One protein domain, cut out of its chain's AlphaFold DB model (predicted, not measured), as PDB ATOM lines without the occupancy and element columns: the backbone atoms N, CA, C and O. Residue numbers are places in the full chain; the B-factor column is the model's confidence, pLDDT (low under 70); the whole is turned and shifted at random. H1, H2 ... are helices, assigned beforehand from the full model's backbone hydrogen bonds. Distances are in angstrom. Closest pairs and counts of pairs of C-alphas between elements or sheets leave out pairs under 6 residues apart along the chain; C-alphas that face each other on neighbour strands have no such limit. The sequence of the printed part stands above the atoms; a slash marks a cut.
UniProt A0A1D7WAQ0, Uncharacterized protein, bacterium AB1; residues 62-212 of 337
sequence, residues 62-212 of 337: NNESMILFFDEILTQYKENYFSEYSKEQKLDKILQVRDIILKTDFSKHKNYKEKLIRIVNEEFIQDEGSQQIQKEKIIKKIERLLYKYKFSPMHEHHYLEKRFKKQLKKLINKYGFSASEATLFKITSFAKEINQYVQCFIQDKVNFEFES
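What this domain is: This is residues 62 to 212 of the 337 residues of an uncharacterized protein of bacterium AB1 (UniProt A0A1D7WAQ0). A loose rod of helices is strung along H6: H3, H4 and H5 pack on its first half, H2 packs on its last turns, and H1 touches no helix. The printed part has 151 residues with six named helices, H1 to H6, all helix; the radius of gyration of the C-alphas is 18.5 A, the spans 63 by 27 by 20 A.

How they stand to each other: H1, residues 62 to 76, is near H2, residues 87 to 103. H2 touches H6, residues 181 to 210, at its residues 202 to 210 alone; the closest C-alphas, Val 97 and Lys 205, are 6.1 A apart. H4, residues 129 to 149, and H5, residues 158 to 174, form a hairpin, closest C-alphas Ile 138 and Ile 172, 6.8 A. H3, residues 112 to 123, touches H6 at residues 183 to 187 alone, closest C-alphas Glu 123 and Thr 183, 6.7 A, at a shallow tilt of 8 degrees, opposite ways. Every O i to N i+4 pair is within hydrogen-bond range except in H4, 15 of 17.

Where its parts are: H1 begins at C-alpha 62 (41.342, -28.654, -39.795); H6, 42.7 A long, ends at C-alpha 210 (56.489, -41.217, -55.325).

The domain as a whole: The farthest C-alphas, Glu 84 and Glu 128, are 63.9 A apart. The printed part has no cut and no long link; 64 residues are under 70 in pLDDT, among them 62 to 99.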
ATOM      1  N   ASN A  62      40.628 -27.365 -39.759       47.50
ATOM      2  CA  ASN A  62      41.342 -28.654 -39.795       47.50
ATOM      3  C   ASN A  62      42.006 -28.929 -41.147       47.50
ATOM      4  O   ASN A  62      42.984 -29.669 -41.202       47.50
ATOM      5  N   ASN A  63      41.471 -28.363 -42.231       48.56
ATOM      6  CA  ASN A  63      42.052 -28.550 -43.556       48.56
ATOM      7  C   ASN A  63      43.301 -27.682 -43.743       48.56
ATOM      8  O   ASN A  63      44.263 -28.158 -44.326       48.56
ATOM      9  N   GLU A  64      43.331 -26.456 -43.210       49.44
ATOM     10  CA  GLU A  64      44.510 -25.582 -43.318       49.44
ATOM     11  C   GLU A  64      45.743 -26.151 -42.600       49.44
ATOM     12  O   GLU A  64      46.826 -26.148 -43.174       49.44
ATOM     13  N   SER A  65      45.596 -26.698 -41.386       53.59
ATOM     14  CA  SER A  65      46.724 -27.297 -40.653       53.59
ATOM     15  C   SER A  65      47.243 -28.578 -41.306       53.59
ATOM     16  O   SER A  65      48.447 -28.809 -41.329       53.59
ATOM     17  N   MET A  66      46.344 -29.388 -41.869       55.53
ATOM     18  CA  MET A  66      46.702 -30.568 -42.650       55.53
ATOM     19  C   MET A  66      47.452 -30.162 -43.928       55.53
ATOM     20  O   MET A  66      48.520 -30.699 -44.190       55.53
ATOM     21  N   ILE A  67      46.931 -29.196 -44.695       57.22
ATOM     22  CA  ILE A  67      47.540 -28.723 -45.949       57.22
ATOM     23  C   ILE A  67      48.936 -28.142 -45.704       57.22
ATOM     24  O   ILE A  67      49.859 -28.518 -46.414       57.22
ATOM     25  N   LEU A  68      49.111 -27.301 -44.678       58.38
ATOM     26  CA  LEU A  68      50.420 -26.732 -44.333       58.38
ATOM     27  C   LEU A  68      51.437 -27.816 -43.947       58.38
ATOM     28  O   LEU A  68      52.564 -27.781 -44.425       58.38
ATOM     29  N   PHE A  69      51.025 -28.811 -43.158       58.97
ATOM     30  CA  PHE A  69      51.891 -29.927 -42.772       58.97
ATOM     31  C   PHE A  69      52.282 -30.810 -43.973       58.97
ATOM     32  O   PHE A  69      53.432 -31.224 -44.106       58.97
ATOM     33  N   PHE A  70      51.346 -31.060 -44.894       60.50
ATOM     34  CA  PHE A  70      51.648 -31.742 -46.155       60.50
ATOM     35  C   PHE A  70      52.612 -30.953 -47.023       60.50
ATOM     36  O   PHE A  70      53.529 -31.532 -47.596       60.50
ATOM     37  N   ASP A  71      52.392 -29.650 -47.147       60.12
ATOM     38  CA  ASP A  71      53.237 -28.793 -47.962       60.12
ATOM     39  C   ASP A  71      54.646 -28.685 -47.359       60.12
ATOM     40  O   ASP A  71      55.611 -28.628 -48.119       60.12
ATOM     41  N   GLU A  72      54.792 -28.750 -46.031       63.69
ATOM     42  CA  GLU A  72      56.081 -28.870 -45.335       63.69
ATOM     43  C   GLU A  72      56.780 -30.203 -45.624       63.69
ATOM     44  O   GLU A  72      57.926 -30.176 -46.072       63.69
ATOM     45  N   ILE A  73      56.095 -31.348 -45.470       59.38
ATOM     46  CA  ILE A  73      56.639 -32.671 -45.839       59.38
ATOM     47  C   ILE A  73      57.091 -32.643 -47.299       59.38
ATOM     48  O   ILE A  73      58.261 -32.850 -47.601       59.38
ATOM     49  N   LEU A  74      56.203 -32.275 -48.223       57.91
ATOM     50  CA  LEU A  74      56.525 -32.197 -49.648       57.91
ATOM     51  C   LEU A  74      57.674 -31.222 -49.942       57.91
ATOM     52  O   LEU A  74      58.370 -31.395 -50.936       57.91
ATOM     53  N   THR A  75      57.884 -30.199 -49.111       59.72
ATOM     54  CA  THR A  75      59.005 -29.260 -49.256       59.72
ATOM     55  C   THR A  75      60.315 -29.810 -48.692       59.72
ATOM     56  O   THR A  75      61.362 -29.495 -49.242       59.72
ATOM     57  N   GLN A  76      60.287 -30.693 -47.693       56.94
ATOM     58  CA  GLN A  76      61.477 -31.434 -47.250       56.94
ATOM     59  C   GLN A  76      61.946 -32.461 -48.294       56.94
ATOM     60  O   GLN A  76      63.143 -32.651 -48.473       56.94
ATOM     61  N   TYR A  77      61.024 -33.064 -49.049       52.00
ATOM     62  CA  TYR A  77      61.353 -34.022 -50.117       52.00
ATOM     63  C   TYR A  77      61.747 -33.364 -51.456       52.00
ATOM     64  O   TYR A  77      62.094 -34.064 -52.411       52.00
ATOM     65  N   LYS A  78      61.698 -32.024 -51.556       49.44
ATOM     66  CA  LYS A  78      61.706 -31.294 -52.837       49.44
ATOM     67  C   LYS A  78      63.002 -31.320 -53.635       49.44
ATOM     68  O   LYS A  78      62.937 -30.975 -54.812       49.44
ATOM     69  N   GLU A  79      64.134 -31.714 -53.062       51.03
ATOM     70  CA  GLU A  79      65.406 -31.535 -53.773       51.03
ATOM     71  C   GLU A  79      65.859 -32.749 -54.595       51.03
ATOM     72  O   GLU A  79      66.450 -32.529 -55.643       51.03
ATOM     73  N   ASN A  80      65.481 -33.992 -54.252       50.56
ATOM     74  CA  ASN A  80      65.956 -35.176 -55.000       50.56
ATOM     75  C   ASN A  80      64.870 -36.172 -55.447       50.56
ATOM     76  O   ASN A  80      65.002 -36.754 -56.518       50.56
ATOM     77  N   TYR A  81      63.771 -36.339 -54.705       50.31
ATOM     78  CA  TYR A  81      62.806 -37.433 -54.944       50.31
ATOM     79  C   TYR A  81      61.821 -37.191 -56.093       50.31
ATOM     80  O   TYR A  81      61.058 -38.075 -56.466       50.31
ATOM     81  N   PHE A  82      61.782 -35.975 -56.639       56.53
ATOM     82  CA  PHE A  82      60.737 -35.578 -57.581       56.53
ATOM     83  C   PHE A  82      61.271 -35.158 -58.947       56.53
ATOM     84  O   PHE A  82      60.488 -34.697 -59.770       56.53
ATOM     85  N   SER A  83      62.574 -35.215 -59.204       58.22
ATOM     86  CA  SER A  83      63.160 -34.672 -60.440       58.22
ATOM     87  C   SER A  83      62.638 -35.364 -61.709       58.22
ATOM     88  O   SER A  83      62.486 -34.697 -62.729       58.22
ATOM     89  N   GLU A  84      62.277 -36.646 -61.618       61.16
ATOM     90  CA  GLU A  84      61.810 -37.480 -62.735       61.16
ATOM     91  C   GLU A  84      60.357 -37.227 -63.179       61.16
ATOM     92  O   GLU A  84      59.986 -37.537 -64.309       61.16
ATOM     93  N   TYR A  85      59.526 -36.623 -62.326       60.81
ATOM     94  CA  TYR A  85      58.112 -36.394 -62.630       60.81
ATOM     95  C   TYR A  85      57.877 -35.021 -63.264       60.81
ATOM     96  O   TYR A  85      58.441 -34.006 -62.839       60.81
ATOM     97  N   SER A  86      56.949 -34.942 -64.220       66.56
ATOM     98  CA  SER A  86      56.448 -33.654 -64.703       66.56
ATOM     99  C   SER A  86      55.688 -32.914 -63.592       66.56
ATOM    100  O   SER A  86      55.210 -33.502 -62.619       66.56
ATOM    101  N   LYS A  87      55.529 -31.593 -63.726       60.06
ATOM    102  CA  LYS A  87      54.756 -30.788 -62.760       60.06
ATOM    103  C   LYS A  87      53.311 -31.288 -62.603       60.06
ATOM    104  O   LYS A  87      52.759 -31.211 -61.508       60.06
ATOM    105  N   GLU A  88      52.722 -31.791 -63.683       61.81
ATOM    106  CA  GLU A  88      51.358 -32.330 -63.720       61.81
ATOM    107  C   GLU A  88      51.284 -33.688 -63.013       61.81
ATOM    108  O   GLU A  88      50.440 -33.869 -62.142       61.81
ATOM    109  N   GLN A  89      52.239 -34.589 -63.273       61.84
ATOM    110  CA  GLN A  89      52.333 -35.887 -62.594       61.84
ATOM    111  C   GLN A  89      52.554 -35.740 -61.085       61.84
ATOM    112  O   GLN A  89      51.936 -36.453 -60.295       61.84
ATOM    113  N   LYS A  90      53.395 -34.783 -60.667       64.12
ATOM    114  CA  LYS A  90      53.575 -34.459 -59.242       64.12
ATOM    115  C   LYS A  90      52.264 -34.033 -58.608       64.12
ATOM    116  O   LYS A  90      51.938 -34.490 -57.520       64.12
ATOM    117  N   LEU A  91      51.523 -33.144 -59.271       63.75
ATOM    118  CA  LEU A  91      50.257 -32.646 -58.748       63.75
ATOM    119  C   LEU A  91      49.244 -33.784 -58.586       63.75
ATOM    120  O   LEU A  91      48.630 -33.884 -57.528       63.75
ATOM    121  N   ASP A  92      49.121 -34.663 -59.580       67.38
ATOM    122  CA  ASP A  92      48.194 -35.797 -59.534       67.38
ATOM    123  C   ASP A  92      48.543 -36.790 -58.416       67.38
ATOM    124  O   ASP A  92      47.676 -37.124 -57.606       67.38
ATOM    125  N   LYS A  93      49.817 -37.183 -58.286       69.12
ATOM    126  CA  LYS A  93      50.284 -38.052 -57.190       69.12
ATOM    127  C   LYS A  93      50.080 -37.398 -55.815       69.12
ATOM    128  O   LYS A  93      49.616 -38.045 -54.877       69.12
ATOM    129  N   ILE A  94      50.322 -36.085 -55.685       68.25
ATOM    130  CA  ILE A  94      50.061 -35.335 -54.439       68.25
ATOM    131  C   ILE A  94      48.566 -35.399 -54.096       68.25
ATOM    132  O   ILE A  94      48.198 -35.575 -52.931       68.25
ATOM    133  N   LEU A  95      47.690 -35.236 -55.090       66.38
ATOM    134  CA  LEU A  95      46.243 -35.289 -54.892       66.38
ATOM    135  C   LEU A  95      45.774 -36.686 -54.464       66.38
ATOM    136  O   LEU A  95      44.909 -36.774 -53.593       66.38
ATOM    137  N   GLN A  96      46.372 -37.754 -54.999       68.69
ATOM    138  CA  GLN A  96      46.087 -39.136 -54.594       68.69
ATOM    139  C   GLN A  96      46.472 -39.395 -53.131       68.69
ATOM    140  O   GLN A  96      45.637 -39.848 -52.344       68.69
ATOM    141  N   VAL A  97      47.689 -39.012 -52.728       68.06
ATOM    142  CA  VAL A  97      48.137 -39.097 -51.327       68.06
ATOM    143  C   VAL A  97      47.178 -38.334 -50.406       68.06
ATOM    144  O   VAL A  97      46.706 -38.872 -49.400       68.06
ATOM    145  N   ARG A  98      46.820 -37.093 -50.770       65.25
ATOM    146  CA  ARG A  98      45.882 -36.262 -49.996       65.25
ATOM    147  C   ARG A  98      44.513 -36.921 -49.840       65.25
ATOM    148  O   ARG A  98      43.958 -36.898 -48.742       65.25
ATOM    149  N   ASP A  99      43.975 -37.513 -50.901       69.50
ATOM    150  CA  ASP A  99      42.677 -38.190 -50.868       69.50
ATOM    151  C   ASP A  99      42.688 -39.404 -49.921       69.50
ATOM    152  O   ASP A  99      41.784 -39.558 -49.093       69.50
ATOM    153  N   ILE A 100      43.755 -40.210 -49.949       70.62
ATOM    154  CA  ILE A 100      43.935 -41.353 -49.040       70.62
ATOM    155  C   ILE A 100      43.987 -40.889 -47.580       70.62
ATOM    156  O   ILE A 100      43.297 -41.448 -46.721       70.62
ATOM    157  N   ILE A 101      44.757 -39.842 -47.272       68.88
ATOM    158  CA  ILE A 101      44.861 -39.329 -45.898       68.88
ATOM    159  C   ILE A 101      43.548 -38.712 -45.408       68.88
ATOM    160  O   ILE A 101      43.179 -38.911 -44.249       68.88
ATOM    161  N   LEU A 102      42.809 -38.008 -46.270       65.19
ATOM    162  CA  LEU A 102      41.500 -37.444 -45.925       65.19
ATOM    163  C   LEU A 102      40.460 -38.526 -45.613       65.19
ATOM    164  O   LEU A 102      39.616 -38.328 -44.736       65.19
ATOM    165  N   LYS A 103      40.531 -39.666 -46.306       67.69
ATOM    166  CA  LYS A 103      39.644 -40.820 -46.093       67.69
ATOM    167  C   LYS A 103      40.058 -41.686 -44.901       67.69
ATOM    168  O   LYS A 103      39.231 -42.437 -44.385       67.69
ATOM    169  N   THR A 104      41.304 -41.573 -44.439       69.44
ATOM    170  CA  THR A 104      41.836 -42.393 -43.347       69.44
ATOM    171  C   THR A 104      41.403 -41.855 -41.982       69.44
ATOM    172  O   THR A 104      41.771 -40.759 -41.548       69.44
ATOM    173  N   ASP A 105      40.637 -42.667 -41.254       65.19
ATOM    174  CA  ASP A 105      40.273 -42.379 -39.873       65.19
ATOM    175  C   ASP A 105      41.360 -42.863 -38.903       65.19
ATOM    176  O   ASP A 105      41.326 -43.975 -38.372       65.19
ATOM    177  N   PHE A 106      42.320 -41.983 -38.623       65.12
ATOM    178  CA  PHE A 106      43.394 -42.247 -37.660       65.12
ATOM    179  C   PHE A 106      42.899 -42.497 -36.228       65.12
ATOM    180  O   PHE A 106      43.670 -42.981 -35.408       65.12
ATOM    181  N   SER A 107      41.633 -42.200 -35.904       53.91
ATOM    182  CA  SER A 107      41.072 -42.503 -34.583       53.91
ATOM    183  C   SER A 107      40.719 -43.986 -34.391       53.91
ATOM    184  O   SER A 107      40.532 -44.411 -33.253       53.91
ATOM    185  N   LYS A 108      40.686 -44.783 -35.475       51.91
ATOM    186  CA  LYS A 108      40.336 -46.218 -35.464       51.91
ATOM    187  C   LYS A 108      41.527 -47.179 -35.499       51.91
ATOM    188  O   LYS A 108      41.357 -48.346 -35.173       51.91
ATOM    189  N   HIS A 109      42.716 -46.724 -35.896       55.44
ATOM    190  CA  HIS A 109      43.845 -47.615 -36.215       55.44
ATOM    191  C   HIS A 109      44.657 -48.127 -35.010       55.44
ATOM    192  O   HIS A 109      45.556 -48.948 -35.160       55.44
ATOM    193  N   LYS A 110      44.321 -47.691 -33.801       53.81
ATOM    194  CA  LYS A 110      44.807 -48.236 -32.526       53.81
ATOM    195  C   LYS A 110      43.646 -48.107 -31.544       53.81
ATOM    196  O   LYS A 110      42.772 -47.270 -31.767       53.81
ATOM    197  N   ASN A 111      43.653 -48.870 -30.451       66.44
ATOM    198  CA  ASN A 111      42.698 -48.822 -29.327       66.44
ATOM    199  C   ASN A 111      42.717 -47.470 -28.572       66.44
ATOM    200  O   ASN A 111      42.842 -47.387 -27.353       66.44
ATOM    201  N   TYR A 112      42.652 -46.366 -29.307       71.44
ATOM    202  CA  TYR A 112      42.886 -45.002 -28.885       71.44
ATOM    203  C   TYR A 112      41.760 -44.490 -28.011       71.44
ATOM    204  O   TYR A 112      41.994 -43.908 -26.952       71.44
ATOM    205  N   LYS A 113      40.533 -44.786 -28.430       70.69
ATOM    206  CA  LYS A 113      39.341 -44.521 -27.645       70.69
ATOM    207  C   LYS A 113      39.366 -45.292 -26.325       70.69
ATOM    208  O   LYS A 113      39.094 -44.703 -25.288       70.69
ATOM    209  N   GLU A 114      39.765 -46.561 -26.340       78.50
ATOM    210  CA  GLU A 114      39.860 -47.391 -25.129       78.50
ATOM    211  C   GLU A 114      40.946 -46.892 -24.169       78.50
ATOM    212  O   GLU A 114      40.684 -46.747 -22.978       78.50
ATOM    213  N   LYS A 115      42.140 -46.548 -24.676       81.50
ATOM    214  CA  LYS A 115      43.209 -45.934 -23.874       81.50
ATOM    215  C   LYS A 115      42.762 -44.614 -23.246       81.50
ATOM    216  O   LYS A 115      43.028 -44.383 -22.069       81.50
ATOM    217  N   LEU A 116      42.070 -43.758 -24.000       82.31
ATOM    218  CA  LEU A 116      41.551 -42.496 -23.476       82.31
ATOM    219  C   LEU A 116      40.464 -42.724 -22.420       82.31
ATOM    220  O   LEU A 116      40.520 -42.101 -21.364       82.31
ATOM    221  N   ILE A 117      39.510 -43.623 -22.684       81.31
ATOM    222  CA  ILE A 117      38.482 -44.034 -21.717       81.31
ATOM    223  C   ILE A 117      39.152 -44.513 -20.429       81.31
ATOM    224  O   ILE A 117      38.771 -44.069 -19.353       81.31
ATOM    225  N   ARG A 118      40.181 -45.359 -20.539       84.19
ATOM    226  CA  ARG A 118      40.940 -45.875 -19.400       84.19
ATOM    227  C   ARG A 118      41.604 -44.755 -18.599       84.19
ATOM    228  O   ARG A 118      41.371 -44.676 -17.403       84.19
ATOM    229  N   ILE A 119      42.342 -43.848 -19.248       82.44
ATOM    230  CA  ILE A 119      42.999 -42.713 -18.573       82.44
ATOM    231  C   ILE A 119      41.975 -41.829 -17.845       82.44
ATOM    232  O   ILE A 119      42.204 -41.418 -16.715       82.44
ATOM    233  N   VAL A 120      40.844 -41.530 -18.489       80.69
ATOM    234  CA  VAL A 120      39.772 -40.707 -17.908       80.69
ATOM    235  C   VAL A 120      39.114 -41.438 -16.730       80.69
ATOM    236  O   VAL A 120      38.917 -40.848 -15.672       80.69
ATOM    237  N   ASN A 121      38.793 -42.721 -16.877       75.69
ATOM    238  CA  ASN A 121      38.100 -43.488 -15.843       75.69
ATOM    239  C   ASN A 121      38.983 -43.796 -14.625       75.69
ATOM    240  O   ASN A 121      38.460 -43.803 -13.515       75.69
ATOM    241  N   GLU A 122      40.287 -44.020 -14.817       76.69
ATOM    242  CA  GLU A 122      41.251 -44.261 -13.731       76.69
ATOM    243  C   GLU A 122      41.524 -43.002 -12.891       76.69
ATOM    244  O   GLU A 122      41.779 -43.110 -11.697       76.69
ATOM    245  N   GLU A 123      41.482 -41.808 -13.494       70.38
ATOM    246  CA  GLU A 123      41.947 -40.571 -12.842       70.38
ATOM    247  C   GLU A 123      40.804 -39.699 -12.296       70.38
ATOM    248  O   GLU A 123      41.000 -38.957 -11.336       70.38
ATOM    249  N   PHE A 124      39.594 -39.789 -12.860       69.31
ATOM    250  CA  PHE A 124      38.416 -39.083 -12.343       69.31
ATOM    251  C   PHE A 124      37.643 -39.980 -11.367       69.31
ATOM    252  O   PHE A 124      36.541 -40.455 -11.663       69.31
ATOM    253  N   ILE A 125      38.250 -40.244 -10.209       55.41
ATOM    254  CA  ILE A 125      37.664 -41.058  -9.140       55.41
ATOM    255  C   ILE A 125      36.669 -40.201  -8.351       55.41
ATOM    256  O   ILE A 125      37.077 -39.398  -7.519       55.41
ATOM    257  N   GLN A 126      35.375 -40.375  -8.627       50.31
ATOM    258  CA  GLN A 126      34.297 -40.363  -7.632       50.31
ATOM    259  C   GLN A 126      32.996 -40.897  -8.263       50.31
ATOM    260  O   GLN A 126      32.606 -40.502  -9.365       50.31
ATOM    261  N   ASP A 127      32.397 -41.867  -7.572       51.56
ATOM    262  CA  ASP A 127      31.216 -42.643  -7.956       51.56
ATOM    263  C   ASP A 127      29.927 -41.882  -7.641       51.56
ATOM    264  O   ASP A 127      29.406 -41.969  -6.536       51.56
ATOM    265  N   GLU A 128      29.364 -41.183  -8.625       55.00
ATOM    266  CA  GLU A 128      27.927 -40.899  -8.655       55.00
ATOM    267  C   GLU A 128      27.438 -40.954 -10.107       55.00
ATOM    268  O   GLU A 128      28.047 -40.370 -11.009       55.00
ATOM    269  N   GLY A 129      26.318 -41.640 -10.363       55.84
ATOM    270  CA  GLY A 129      25.772 -41.858 -11.715       55.84
ATOM    271  C   GLY A 129      25.522 -40.577 -12.535       55.84
ATOM    272  O   GLY A 129      25.434 -40.636 -13.762       55.84
ATOM    273  N   SER A 130      25.484 -39.406 -11.889       58.06
ATOM    274  CA  SER A 130      25.389 -38.081 -12.515       58.06
ATOM    275  C   SER A 130      26.663 -37.662 -13.280       58.06
ATOM    276  O   SER A 130      26.577 -36.913 -14.261       58.06
ATOM    277  N   GLN A 131      27.842 -38.177 -12.903       66.75
ATOM    278  CA  GLN A 131      29.129 -37.821 -13.518       66.75
ATOM    279  C   GLN A 131      29.499 -38.686 -14.730       66.75
ATOM    280  O   GLN A 131      30.312 -38.261 -15.551       66.75
ATOM    281  N   GLN A 132      28.864 -39.846 -14.929       71.75
ATOM    282  CA  GLN A 132      29.124 -40.713 -16.089       71.75
ATOM    283  C   GLN A 132      28.842 -39.986 -17.414       71.75
ATOM    284  O   GLN A 132      29.656 -39.992 -18.338       71.75
ATOM    285  N   ILE A 133      27.734 -39.241 -17.470       74.88
ATOM    286  CA  ILE A 133      27.367 -38.405 -18.624       74.88
ATOM    287  C   ILE A 133      28.416 -37.303 -18.861       74.88
ATOM    288  O   ILE A 133      28.678 -36.913 -20.003       74.88
ATOM    289  N   GLN A 134      29.026 -36.774 -17.798       76.25
ATOM    290  CA  GLN A 134      30.074 -35.756 -17.900       76.25
ATOM    291  C   GLN A 134      31.401 -36.362 -18.376       76.25
ATOM    292  O   GLN A 134      32.045 -35.767 -19.243       76.25
ATOM    293  N   LYS A 135      31.757 -37.569 -17.912       78.06
ATOM    294  CA  LYS A 135      32.913 -38.348 -18.391       78.06
ATOM    295  C   LYS A 135      32.783 -38.688 -19.879       78.06
ATOM    296  O   LYS A 135      33.691 -38.448 -20.670       78.06
ATOM    297  N   GLU A 136      31.617 -39.124 -20.337       80.69
ATOM    298  CA  GLU A 136      31.409 -39.353 -21.772       80.69
ATOM    299  C   GLU A 136      31.527 -38.065 -22.602       80.69
ATOM    300  O   GLU A 136      32.101 -38.053 -23.698       80.69
ATOM    301  N   LYS A 137      31.000 -36.948 -22.081       82.44
ATOM    302  CA  LYS A 137      31.120 -35.635 -22.730       82.44
ATOM    303  C   LYS A 137      32.573 -35.167 -22.785       82.44
ATOM    304  O   LYS A 137      32.972 -34.633 -23.822       82.44
ATOM    305  N   ILE A 138      33.357 -35.370 -21.723       85.88
ATOM    306  CA  ILE A 138      34.767 -34.969 -21.689       85.88
ATOM    307  C   ILE A 138      35.597 -35.805 -22.657       85.88
ATOM    308  O   ILE A 138      36.355 -35.226 -23.431       85.88
ATOM    309  N   ILE A 139      35.371 -37.123 -22.720       84.44
ATOM    310  CA  ILE A 139      36.046 -38.030 -23.661       84.44
ATOM    311  C   ILE A 139      35.827 -37.547 -25.094       84.44
ATOM    312  O   ILE A 139      36.795 -37.260 -25.791       84.44
ATOM    313  N   LYS A 140      34.573 -37.309 -25.503       83.00
ATOM    314  CA  LYS A 140      34.256 -36.790 -26.850       83.00
ATOM    315  C   LYS A 140      34.937 -35.453 -27.152       83.00
ATOM    316  O   LYS A 140      35.229 -35.136 -28.306       83.00
ATOM    317  N   LYS A 141      35.144 -34.603 -26.143       87.69
ATOM    318  CA  LYS A 141      35.816 -33.305 -26.310       87.69
ATOM    319  C   LYS A 141      37.333 -33.454 -26.387       87.69
ATOM    320  O   LYS A 141      37.940 -32.758 -27.200       87.69
ATOM    321  N   ILE A 142      37.918 -34.362 -25.609       87.06
ATOM    322  CA  ILE A 142      39.339 -34.705 -25.680       87.06
ATOM    323  C   ILE A 142      39.645 -35.376 -27.024       87.06
ATOM    324  O   ILE A 142      40.574 -34.941 -27.691       87.06
ATOM    325  N   GLU A 143      38.821 -36.313 -27.501       83.00
ATOM    326  CA  GLU A 143      38.946 -36.914 -28.842       83.00
ATOM    327  C   GLU A 143      38.977 -35.848 -29.942       83.00
ATOM    328  O   GLU A 143      39.839 -35.865 -30.817       83.00
ATOM    329  N   ARG A 144      38.080 -34.856 -29.876       82.44
ATOM    330  CA  ARG A 144      38.085 -33.731 -30.827       82.44
ATOM    331  C   ARG A 144      39.345 -32.879 -30.720       82.44
ATOM    332  O   ARG A 144      39.792 -32.348 -31.733       82.44
ATOM    333  N   LEU A 145      39.886 -32.694 -29.516       86.75
ATOM    334  CA  LEU A 145      41.130 -31.956 -29.316       86.75
ATOM    335  C   LEU A 145      42.320 -32.733 -29.895       86.75
ATOM    336  O   LEU A 145      43.095 -32.154 -30.646       86.75
ATOM    337  N   LEU A 146      42.410 -34.037 -29.630       83.38
ATOM    338  CA  LEU A 146      43.405 -34.932 -30.228       83.38
ATOM    339  C   LEU A 146      43.317 -34.902 -31.758       83.38
ATOM    340  O   LEU A 146      44.327 -34.722 -32.428       83.38
ATOM    341  N   TYR A 147      42.104 -34.961 -32.312       77.44
ATOM    342  CA  TYR A 147      41.884 -34.876 -33.756       77.44
ATOM    343  C   TYR A 147      42.407 -33.565 -34.358       77.44
ATOM    344  O   TYR A 147      43.012 -33.586 -35.426       77.44
ATOM    345  N   LYS A 148      42.204 -32.426 -33.682       78.62
ATOM    346  CA  LYS A 148      42.707 -31.117 -34.145       78.62
ATOM    347  C   LYS A 148      44.231 -31.038 -34.183       78.62
ATOM    348  O   LYS A 148      44.777 -30.306 -34.998       78.62
ATOM    349  N   TYR A 149      44.895 -31.762 -33.288       80.06
ATOM    350  CA  TYR A 149      46.347 -31.745 -33.133       80.06
ATOM    351  C   TYR A 149      47.046 -32.911 -33.845       80.06
ATOM    352  O   TYR A 149      48.269 -32.988 -33.811       80.06
ATOM    353  N   LYS A 150      46.311 -33.804 -34.525       75.12
ATOM    354  CA  LYS A 150      46.879 -35.033 -35.107       75.12
ATOM    355  C   LYS A 150      47.939 -34.793 -36.191       75.12
ATOM    356  O   LYS A 150      48.784 -35.657 -36.379       75.12
ATOM    357  N   PHE A 151      47.934 -33.627 -36.843       71.81
ATOM    358  CA  PHE A 151      48.955 -33.194 -37.817       71.81
ATOM    359  C   PHE A 151      49.899 -32.115 -37.269       71.81
ATOM    360  O   PHE A 151      50.615 -31.479 -38.024       71.81
ATOM    361  N   SER A 152      49.870 -31.839 -35.966       79.25
ATOM    362  CA  SER A 152      50.701 -30.802 -35.353       79.25
ATOM    363  C   SER A 152      51.883 -31.459 -34.634       79.25
ATOM    364  O   SER A 152      51.607 -32.044 -33.588       79.25
ATOM    365  N   PRO A 153      53.139 -31.364 -35.137       72.69
ATOM    366  CA  PRO A 153      54.346 -32.036 -34.613       72.69
ATOM    367  C   PRO A 153      54.670 -31.711 -33.141       72.69
ATOM    368  O   PRO A 153      55.610 -30.999 -32.792       72.69
ATOM    369  N   MET A 154      53.859 -32.215 -32.211       77.44
ATOM    370  CA  MET A 154      53.942 -31.897 -30.782       77.44
ATOM    371  C   MET A 154      55.156 -32.533 -30.107       77.44
ATOM    372  O   MET A 154      55.539 -32.111 -29.017       77.44
ATOM    373  N   HIS A 155      55.719 -33.574 -30.714       71.62
ATOM    374  CA  HIS A 155      56.925 -34.240 -30.241       71.62
ATOM    375  C   HIS A 155      58.195 -33.440 -30.581       71.62
ATOM    376  O   HIS A 155      59.166 -33.546 -29.842       71.62
ATOM    377  N   GLU A 156      58.147 -32.575 -31.598       73.06
ATOM    378  CA  GLU A 156      59.272 -31.733 -32.036       73.06
ATOM    379  C   GLU A 156      59.162 -30.292 -31.510       73.06
ATOM    380  O   GLU A 156      60.166 -29.612 -31.312       73.06
ATOM    381  N   HIS A 157      57.945 -29.815 -31.215       78.75
ATOM    382  CA  HIS A 157      57.719 -28.428 -30.803       78.75
ATOM    383  C   HIS A 157      57.158 -28.289 -29.386       78.75
ATOM    384  O   HIS A 157      55.947 -28.372 -29.146       78.75
ATOM    385  N   HIS A 158      58.030 -27.905 -28.451       83.12
ATOM    386  CA  HIS A 158      57.657 -27.641 -27.058       83.12
ATOM    387  C   HIS A 158      56.514 -26.607 -26.930       83.12
ATOM    388  O   HIS A 158      55.645 -26.731 -26.058       83.12
ATOM    389  N   TYR A 159      56.469 -25.595 -27.803       86.25
ATOM    390  CA  TYR A 159      55.383 -24.610 -27.818       86.25
ATOM    391  C   TYR A 159      54.010 -25.251 -28.082       86.25
ATOM    392  O   TYR A 159      53.045 -24.958 -27.367       86.25
ATOM    393  N   LEU A 160      53.917 -26.149 -29.069       83.12
ATOM    394  CA  LEU A 160      52.673 -26.848 -29.403       83.12
ATOM    395  C   LEU A 160      52.242 -27.764 -28.260       83.12
ATOM    396  O   LEU A 160      51.064 -27.771 -27.903       83.12
ATOM    397  N   GLU A 161      53.196 -28.443 -27.618       87.44
ATOM    398  CA  GLU A 161      52.935 -29.246 -26.425       87.44
ATOM    399  C   GLU A 161      52.337 -28.409 -25.283       87.44
ATOM    400  O   GLU A 161      51.280 -28.742 -24.740       87.44
ATOM    401  N   LYS A 162      52.971 -27.277 -24.946       88.75
ATOM    402  CA  LYS A 162      52.480 -26.342 -23.916       88.75
ATOM    403  C   LYS A 162      51.079 -25.831 -24.253       88.75
ATOM    404  O   LYS A 162      50.208 -25.760 -23.379       88.75
ATOM    405  N   ARG A 163      50.837 -25.487 -25.521       89.62
ATOM    406  CA  ARG A 163      49.535 -25.007 -26.003       89.62
ATOM    407  C   ARG A 163      48.457 -26.085 -25.891       89.62
ATOM    408  O   ARG A 163      47.353 -25.769 -25.442       89.62
ATOM    409  N   PHE A 164      48.775 -27.329 -26.250       91.75
ATOM    410  CA  PHE A 164      47.881 -28.475 -26.100       91.75
ATOM    411  C   PHE A 164      47.538 -28.722 -24.627       91.75
ATOM    412  O   PHE A 164      46.360 -28.694 -24.275       91.75
ATOM    413  N   LYS A 165      48.543 -28.843 -23.745       92.25
ATOM    414  CA  LYS A 165      48.352 -29.029 -22.293       92.25
ATOM    415  C   LYS A 165      47.451 -27.953 -21.686       92.25
ATOM    416  O   LYS A 165      46.518 -28.262 -20.945       92.25
ATOM    417  N   LYS A 166      47.667 -26.682 -22.047       91.38
ATOM    418  CA  LYS A 166      46.838 -25.557 -21.580       91.38
ATOM    419  C   LYS A 166      45.382 -25.675 -22.043       91.38
ATOM    420  O   LYS A 166      44.475 -25.377 -21.266       91.38
ATOM    421  N   GLN A 167      45.143 -26.085 -23.290       92.44
ATOM    422  CA  GLN A 167      43.786 -26.297 -23.807       92.44
ATOM    423  C   GLN A 167      43.110 -27.501 -23.160       92.44
ATOM    424  O   GLN A 167      41.946 -27.397 -22.783       92.44
ATOM    425  N   LEU A 168      43.844 -28.597 -22.974       92.62
ATOM    426  CA  LEU A 168      43.366 -29.794 -22.299       92.62
ATOM    427  C   LEU A 168      42.955 -29.488 -20.854       92.62
ATOM    428  O   LEU A 168      41.830 -29.786 -20.471       92.62
ATOM    429  N   LYS A 169      43.806 -28.803 -20.080       90.88
ATOM    430  CA  LYS A 169      43.498 -28.399 -18.699       90.88
ATOM    431  C   LYS A 169      42.250 -27.520 -18.620       90.88
ATOM    432  O   LYS A 169      41.359 -27.778 -17.819       90.88
ATOM    433  N   LYS A 170      42.141 -26.511 -19.493       90.62
ATOM    434  CA  LYS A 170      40.938 -25.661 -19.578       90.62
ATOM    435  C   LYS A 170      39.685 -26.463 -19.935       90.62
ATOM    436  O   LYS A 170      38.616 -26.187 -19.400       90.62
ATOM    437  N   LEU A 171      39.815 -27.414 -20.858       90.19
ATOM    438  CA  LEU A 171      38.727 -28.281 -21.289       90.19
ATOM    439  C   LEU A 171      38.257 -29.152 -20.130       90.19
ATOM    440  O   LEU A 171      37.061 -29.173 -19.884       90.19
ATOM    441  N   ILE A 172      39.171 -29.795 -19.400       85.69
ATOM    442  CA  ILE A 172      38.831 -30.667 -18.273       85.69
ATOM    443  C   ILE A 172      38.138 -29.873 -17.156       85.69
ATOM    444  O   ILE A 172      37.016 -30.203 -16.772       85.69
ATOM    445  N   ASN A 173      38.734 -28.748 -16.747       84.38
ATOM    446  CA  ASN A 173      38.191 -27.881 -15.697       84.38
ATOM    447  C   ASN A 173      36.787 -27.345 -16.022       84.38
ATOM    448  O   ASN A 173      35.973 -27.154 -15.123       84.38
ATOM    449  N   LYS A 174      36.466 -27.121 -17.305       85.56
ATOM    450  CA  LYS A 174      35.134 -26.656 -17.734       85.56
ATOM    451  C   LYS A 174      34.017 -27.652 -17.399       85.56
ATOM    452  O   LYS A 174      32.864 -27.246 -17.293       85.56
ATOM    453  N   TYR A 175      34.345 -28.934 -17.264       81.00
ATOM    454  CA  TYR A 175      33.394 -29.986 -16.914       81.00
ATOM    455  C   TYR A 175      33.403 -30.319 -15.415       81.00
ATOM    456  O   TYR A 175      32.837 -31.333 -15.037       81.00
ATOM    457  N   GLY A 176      34.011 -29.477 -14.569       74.69
ATOM    458  CA  GLY A 176      33.997 -29.648 -13.111       74.69
ATOM    459  C   GLY A 176      35.032 -30.636 -12.570       74.69
ATOM    460  O   GLY A 176      35.081 -30.859 -11.368       74.69
ATOM    461  N   PHE A 177      35.888 -31.192 -13.430       77.69
ATOM    462  CA  PHE A 177      36.962 -32.092 -13.023       77.69
ATOM    463  C   PHE A 177      38.269 -31.330 -12.798       77.69
ATOM    464  O   PHE A 177      38.613 -30.430 -13.568       77.69
ATOM    465  N   SER A 178      39.045 -31.725 -11.791       75.56
ATOM    466  CA  SER A 178      40.435 -31.294 -11.646       75.56
ATOM    467  C   SER A 178      41.344 -32.233 -12.446       75.56
ATOM    468  O   SER A 178      41.343 -33.444 -12.257       75.56
ATOM    469  N   ALA A 179      42.122 -31.683 -13.381       72.94
ATOM    470  CA  ALA A 179      43.134 -32.460 -14.095       72.94
ATOM    471  C   ALA A 179      44.441 -32.476 -13.295       72.94
ATOM    472  O   ALA A 179      45.065 -31.420 -13.132       72.94
ATOM    473  N   SER A 180      44.872 -33.654 -12.837       82.38
ATOM    474  CA  SER A 180      46.213 -33.814 -12.274       82.38
ATOM    475  C   SER A 180      47.266 -33.606 -13.372       82.38
ATOM    476  O   SER A 180      47.002 -33.816 -14.562       82.38
ATOM    477  N   GLU A 181      48.480 -33.197 -12.997       84.94
ATOM    478  CA  GLU A 181      49.571 -33.077 -13.974       84.94
ATOM    479  C   GLU A 181      49.899 -34.442 -14.608       84.94
ATOM    480  O   GLU A 181      50.227 -34.508 -15.791       84.94
ATOM    481  N   ALA A 182      49.703 -35.540 -13.868       84.31
ATOM    482  CA  ALA A 182      49.848 -36.900 -14.380       84.31
ATOM    483  C   ALA A 182      48.807 -37.226 -15.467       84.31
ATOM    484  O   ALA A 182      49.172 -37.743 -16.524       84.31
ATOM    485  N   THR A 183      47.530 -36.865 -15.276       84.69
ATOM    486  CA  THR A 183      46.482 -37.038 -16.299       84.69
ATOM    487  C   THR A 183      46.794 -36.212 -17.551       84.69
ATOM    488  O   THR A 183      46.707 -36.712 -18.676       84.69
ATOM    489  N   LEU A 184      47.199 -34.947 -17.369       89.31
ATOM    490  CA  LEU A 184      47.589 -34.066 -18.472       89.31
ATOM    491  C   LEU A 184      48.787 -34.632 -19.235       89.31
ATOM    492  O   LEU A 184      48.790 -34.609 -20.467       89.31
ATOM    493  N   PHE A 185      49.780 -35.163 -18.522       88.75
ATOM    494  CA  PHE A 185      50.936 -35.820 -19.113       88.75
ATOM    495  C   PHE A 185      50.529 -37.056 -19.917       88.75
ATOM    496  O   PHE A 185      50.848 -37.111 -21.101       88.75
ATOM    497  N   LYS A 186      49.754 -37.986 -19.341       88.44
ATOM    498  CA  LYS A 186      49.276 -39.204 -20.025       88.44
ATOM    499  C   LYS A 186      48.559 -38.876 -21.339       88.44
ATOM    500  O   LYS A 186      48.905 -39.425 -22.380       88.44
ATOM    501  N   ILE A 187      47.612 -37.933 -21.322       87.75
ATOM    502  CA  ILE A 187      46.864 -37.534 -22.530       87.75
ATOM    503  C   ILE A 187      47.766 -36.793 -23.534       87.75
ATOM    504  O   ILE A 187      47.588 -36.928 -24.743       87.75
ATOM    505  N   THR A 188      48.744 -36.014 -23.068       89.81
ATOM    506  CA  THR A 188      49.683 -35.314 -23.960       89.81
ATOM    507  C   THR A 188      50.656 -36.274 -24.633       89.81
ATOM    508  O   THR A 188      50.864 -36.174 -25.838       89.81
ATOM    509  N   SER A 189      51.223 -37.226 -23.890       87.00
ATOM    510  CA  SER A 189      52.050 -38.302 -24.446       87.00
ATOM    511  C   SER A 189      51.253 -39.119 -25.456       87.00
ATOM    512  O   SER A 189      51.727 -39.391 -26.555       87.00
ATOM    513  N   PHE A 190      49.987 -39.382 -25.144       85.19
ATOM    514  CA  PHE A 190      49.071 -40.031 -26.062       85.19
ATOM    515  C   PHE A 190      48.826 -39.228 -27.357       85.19
ATOM    516  O   PHE A 190      48.815 -39.794 -28.449       85.19
ATOM    517  N   ALA A 191      48.706 -37.899 -27.270       83.81
ATOM    518  CA  ALA A 191      48.628 -37.031 -28.446       83.81
ATOM    519  C   ALA A 191      49.900 -37.101 -29.311       83.81
ATOM    520  O   ALA A 191      49.800 -37.120 -30.537       83.81
ATOM    521  N   LYS A 192      51.084 -37.174 -28.685       85.38
ATOM    522  CA  LYS A 192      52.366 -37.332 -29.390       85.38
ATOM    523  C   LYS A 192      52.448 -38.664 -30.139       85.38
ATOM    524  O   LYS A 192      52.855 -38.658 -31.293       85.38
ATOM    525  N   GLU A 193      51.998 -39.767 -29.533       80.50
ATOM    526  CA  GLU A 193      51.941 -41.081 -30.198       80.50
ATOM    527  C   GLU A 193      51.065 -41.054 -31.460       80.50
ATOM    528  O   GLU A 193      51.467 -41.563 -32.505       80.50
ATOM    529  N   ILE A 194      49.868 -40.456 -31.375       78.25
ATOM    530  CA  ILE A 194      48.970 -40.305 -32.532       78.25
ATOM    531  C   ILE A 194      49.671 -39.507 -33.627       78.25
ATOM    532  O   ILE A 194      49.607 -39.862 -34.799       78.25
ATOM    533  N   ASN A 195      50.328 -38.422 -33.237       80.62
ATOM    534  CA  ASN A 195      50.959 -37.503 -34.156       80.62
ATOM    535  C   ASN A 195      52.144 -38.150 -34.894       80.62
ATOM    536  O   ASN A 195      52.178 -38.082 -36.117       80.62
ATOM    537  N   GLN A 196      53.021 -38.873 -34.191       78.56
ATOM    538  CA  GLN A 196      54.089 -39.674 -34.807       78.56
ATOM    539  C   GLN A 196      53.534 -40.737 -35.762       78.56
ATOM    540  O   GLN A 196      54.000 -40.864 -36.887       78.56
ATOM    541  N   TYR A 197      52.489 -41.466 -35.354       78.81
ATOM    542  CA  TYR A 197      51.863 -42.470 -36.217       78.81
ATOM    543  C   TYR A 197      51.308 -41.864 -37.514       78.81
ATOM    544  O   TYR A 197      51.502 -42.419 -38.593       78.81
ATOM    545  N   VAL A 198      50.626 -40.720 -37.412       75.31
ATOM    546  CA  VAL A 198      50.091 -39.998 -38.573       75.31
ATOM    547  C   VAL A 198      51.217 -39.565 -39.509       75.31
ATOM    548  O   VAL A 198      51.069 -39.702 -40.719       75.31
ATOM    549  N   GLN A 199      52.337 -39.085 -38.971       75.19
ATOM    550  CA  GLN A 199      53.497 -38.713 -39.778       75.19
ATOM    551  C   GLN A 199      54.106 -39.905 -40.510       75.19
ATOM    552  O   GLN A 199      54.274 -39.821 -41.720       75.19
ATOM    553  N   CYS A 200      54.362 -41.019 -39.816       73.88
ATOM    554  CA  CYS A 200      54.869 -42.237 -40.450       73.88
ATOM    555  C   CYS A 200      53.928 -42.715 -41.560       73.88
ATOM    556  O   CYS A 200      54.370 -42.974 -42.669       73.88
ATOM    557  N   PHE A 201      52.615 -42.738 -41.307       76.75
ATOM    558  CA  PHE A 201      51.643 -43.139 -42.323       76.75
ATOM    559  C   PHE A 201      51.658 -42.217 -43.547       76.75
ATOM    560  O   PHE A 201      51.612 -42.692 -44.679       76.75
ATOM    561  N   ILE A 202      51.693 -40.897 -43.333       73.62
ATOM    562  CA  ILE A 202      51.806 -39.938 -44.436       73.62
ATOM    563  C   ILE A 202      53.081 -40.211 -45.223       73.62
ATOM    564  O   ILE A 202      53.027 -40.263 -46.449       73.62
ATOM    565  N   GLN A 203      54.192 -40.419 -44.520       71.12
ATOM    566  CA  GLN A 203      55.479 -40.683 -45.132       71.12
ATOM    567  C   GLN A 203      55.452 -41.945 -45.986       71.12
ATOM    568  O   GLN A 203      55.884 -41.912 -47.130       71.12
ATOM    569  N   ASP A 204      54.870 -43.026 -45.477       70.94
ATOM    570  CA  ASP A 204      54.733 -44.282 -46.210       70.94
ATOM    571  C   ASP A 204      53.869 -44.115 -47.461       70.94
ATOM    572  O   ASP A 204      54.156 -44.711 -48.494       70.94
ATOM    573  N   LYS A 205      52.811 -43.294 -47.399       73.31
ATOM    574  CA  LYS A 205      51.965 -43.008 -48.567       73.31
ATOM    575  C   LYS A 205      52.648 -42.118 -49.589       73.31
ATOM    576  O   LYS A 205      52.485 -42.358 -50.779       73.31
ATOM    577  N   VAL A 206      53.419 -41.130 -49.145       69.00
ATOM    578  CA  VAL A 206      54.269 -40.345 -50.041       69.00
ATOM    579  C   VAL A 206      55.307 -41.262 -50.684       69.00
ATOM    580  O   VAL A 206      55.394 -41.301 -51.899       69.00
ATOM    581  N   ASN A 207      56.020 -42.074 -49.911       68.44
ATOM    582  CA  ASN A 207      56.997 -43.012 -50.453       68.44
ATOM    583  C   ASN A 207      56.347 -43.972 -51.452       68.44
ATOM    584  O   ASN A 207      56.832 -44.095 -52.559       68.44
ATOM    585  N   PHE A 208      55.204 -44.573 -51.128       69.75
ATOM    586  CA  PHE A 208      54.516 -45.484 -52.043       69.75
ATOM    587  C   PHE A 208      54.114 -44.827 -53.372       69.75
ATOM    588  O   PHE A 208      54.277 -45.425 -54.430       69.75
ATOM    589  N   GLU A 209      53.578 -43.605 -53.331       69.12
ATOM    590  CA  GLU A 209      53.116 -42.926 -54.546       69.12
ATOM    591  C   GLU A 209      54.254 -42.274 -55.340       69.12
ATOM    592  O   GLU A 209      54.088 -42.021 -56.534       69.12
ATOM    593  N   PHE A 210      55.395 -41.975 -54.711       64.19
ATOM    594  CA  PHE A 210      56.489 -41.217 -55.325       64.19
ATOM    595  C   PHE A 210      57.793 -41.996 -55.520       64.19
ATOM    596  O   PHE A 210      58.580 -41.570 -56.361       64.19
ATOM    597  N   GLU A 211      58.032 -43.104 -54.814       66.69
ATOM    598  CA  GLU A 211      59.186 -43.972 -55.078       66.69
ATOM    599  C   GLU A 211      59.085 -44.546 -56.488       66.69
ATOM    600  O   GLU A 211      58.020 -44.982 -56.943       66.69
ATOM    601  N   SER A 212      60.214 -44.546 -57.192       62.00
ATOM    602  CA  SER A 212      60.303 -45.228 -58.473       62.00
ATOM    603  C   SER A 212      60.096 -46.735 -58.250       62.00
ATOM    604  O   SER A 212      60.438 -47.281 -57.195       62.00
TER     605      SER A 212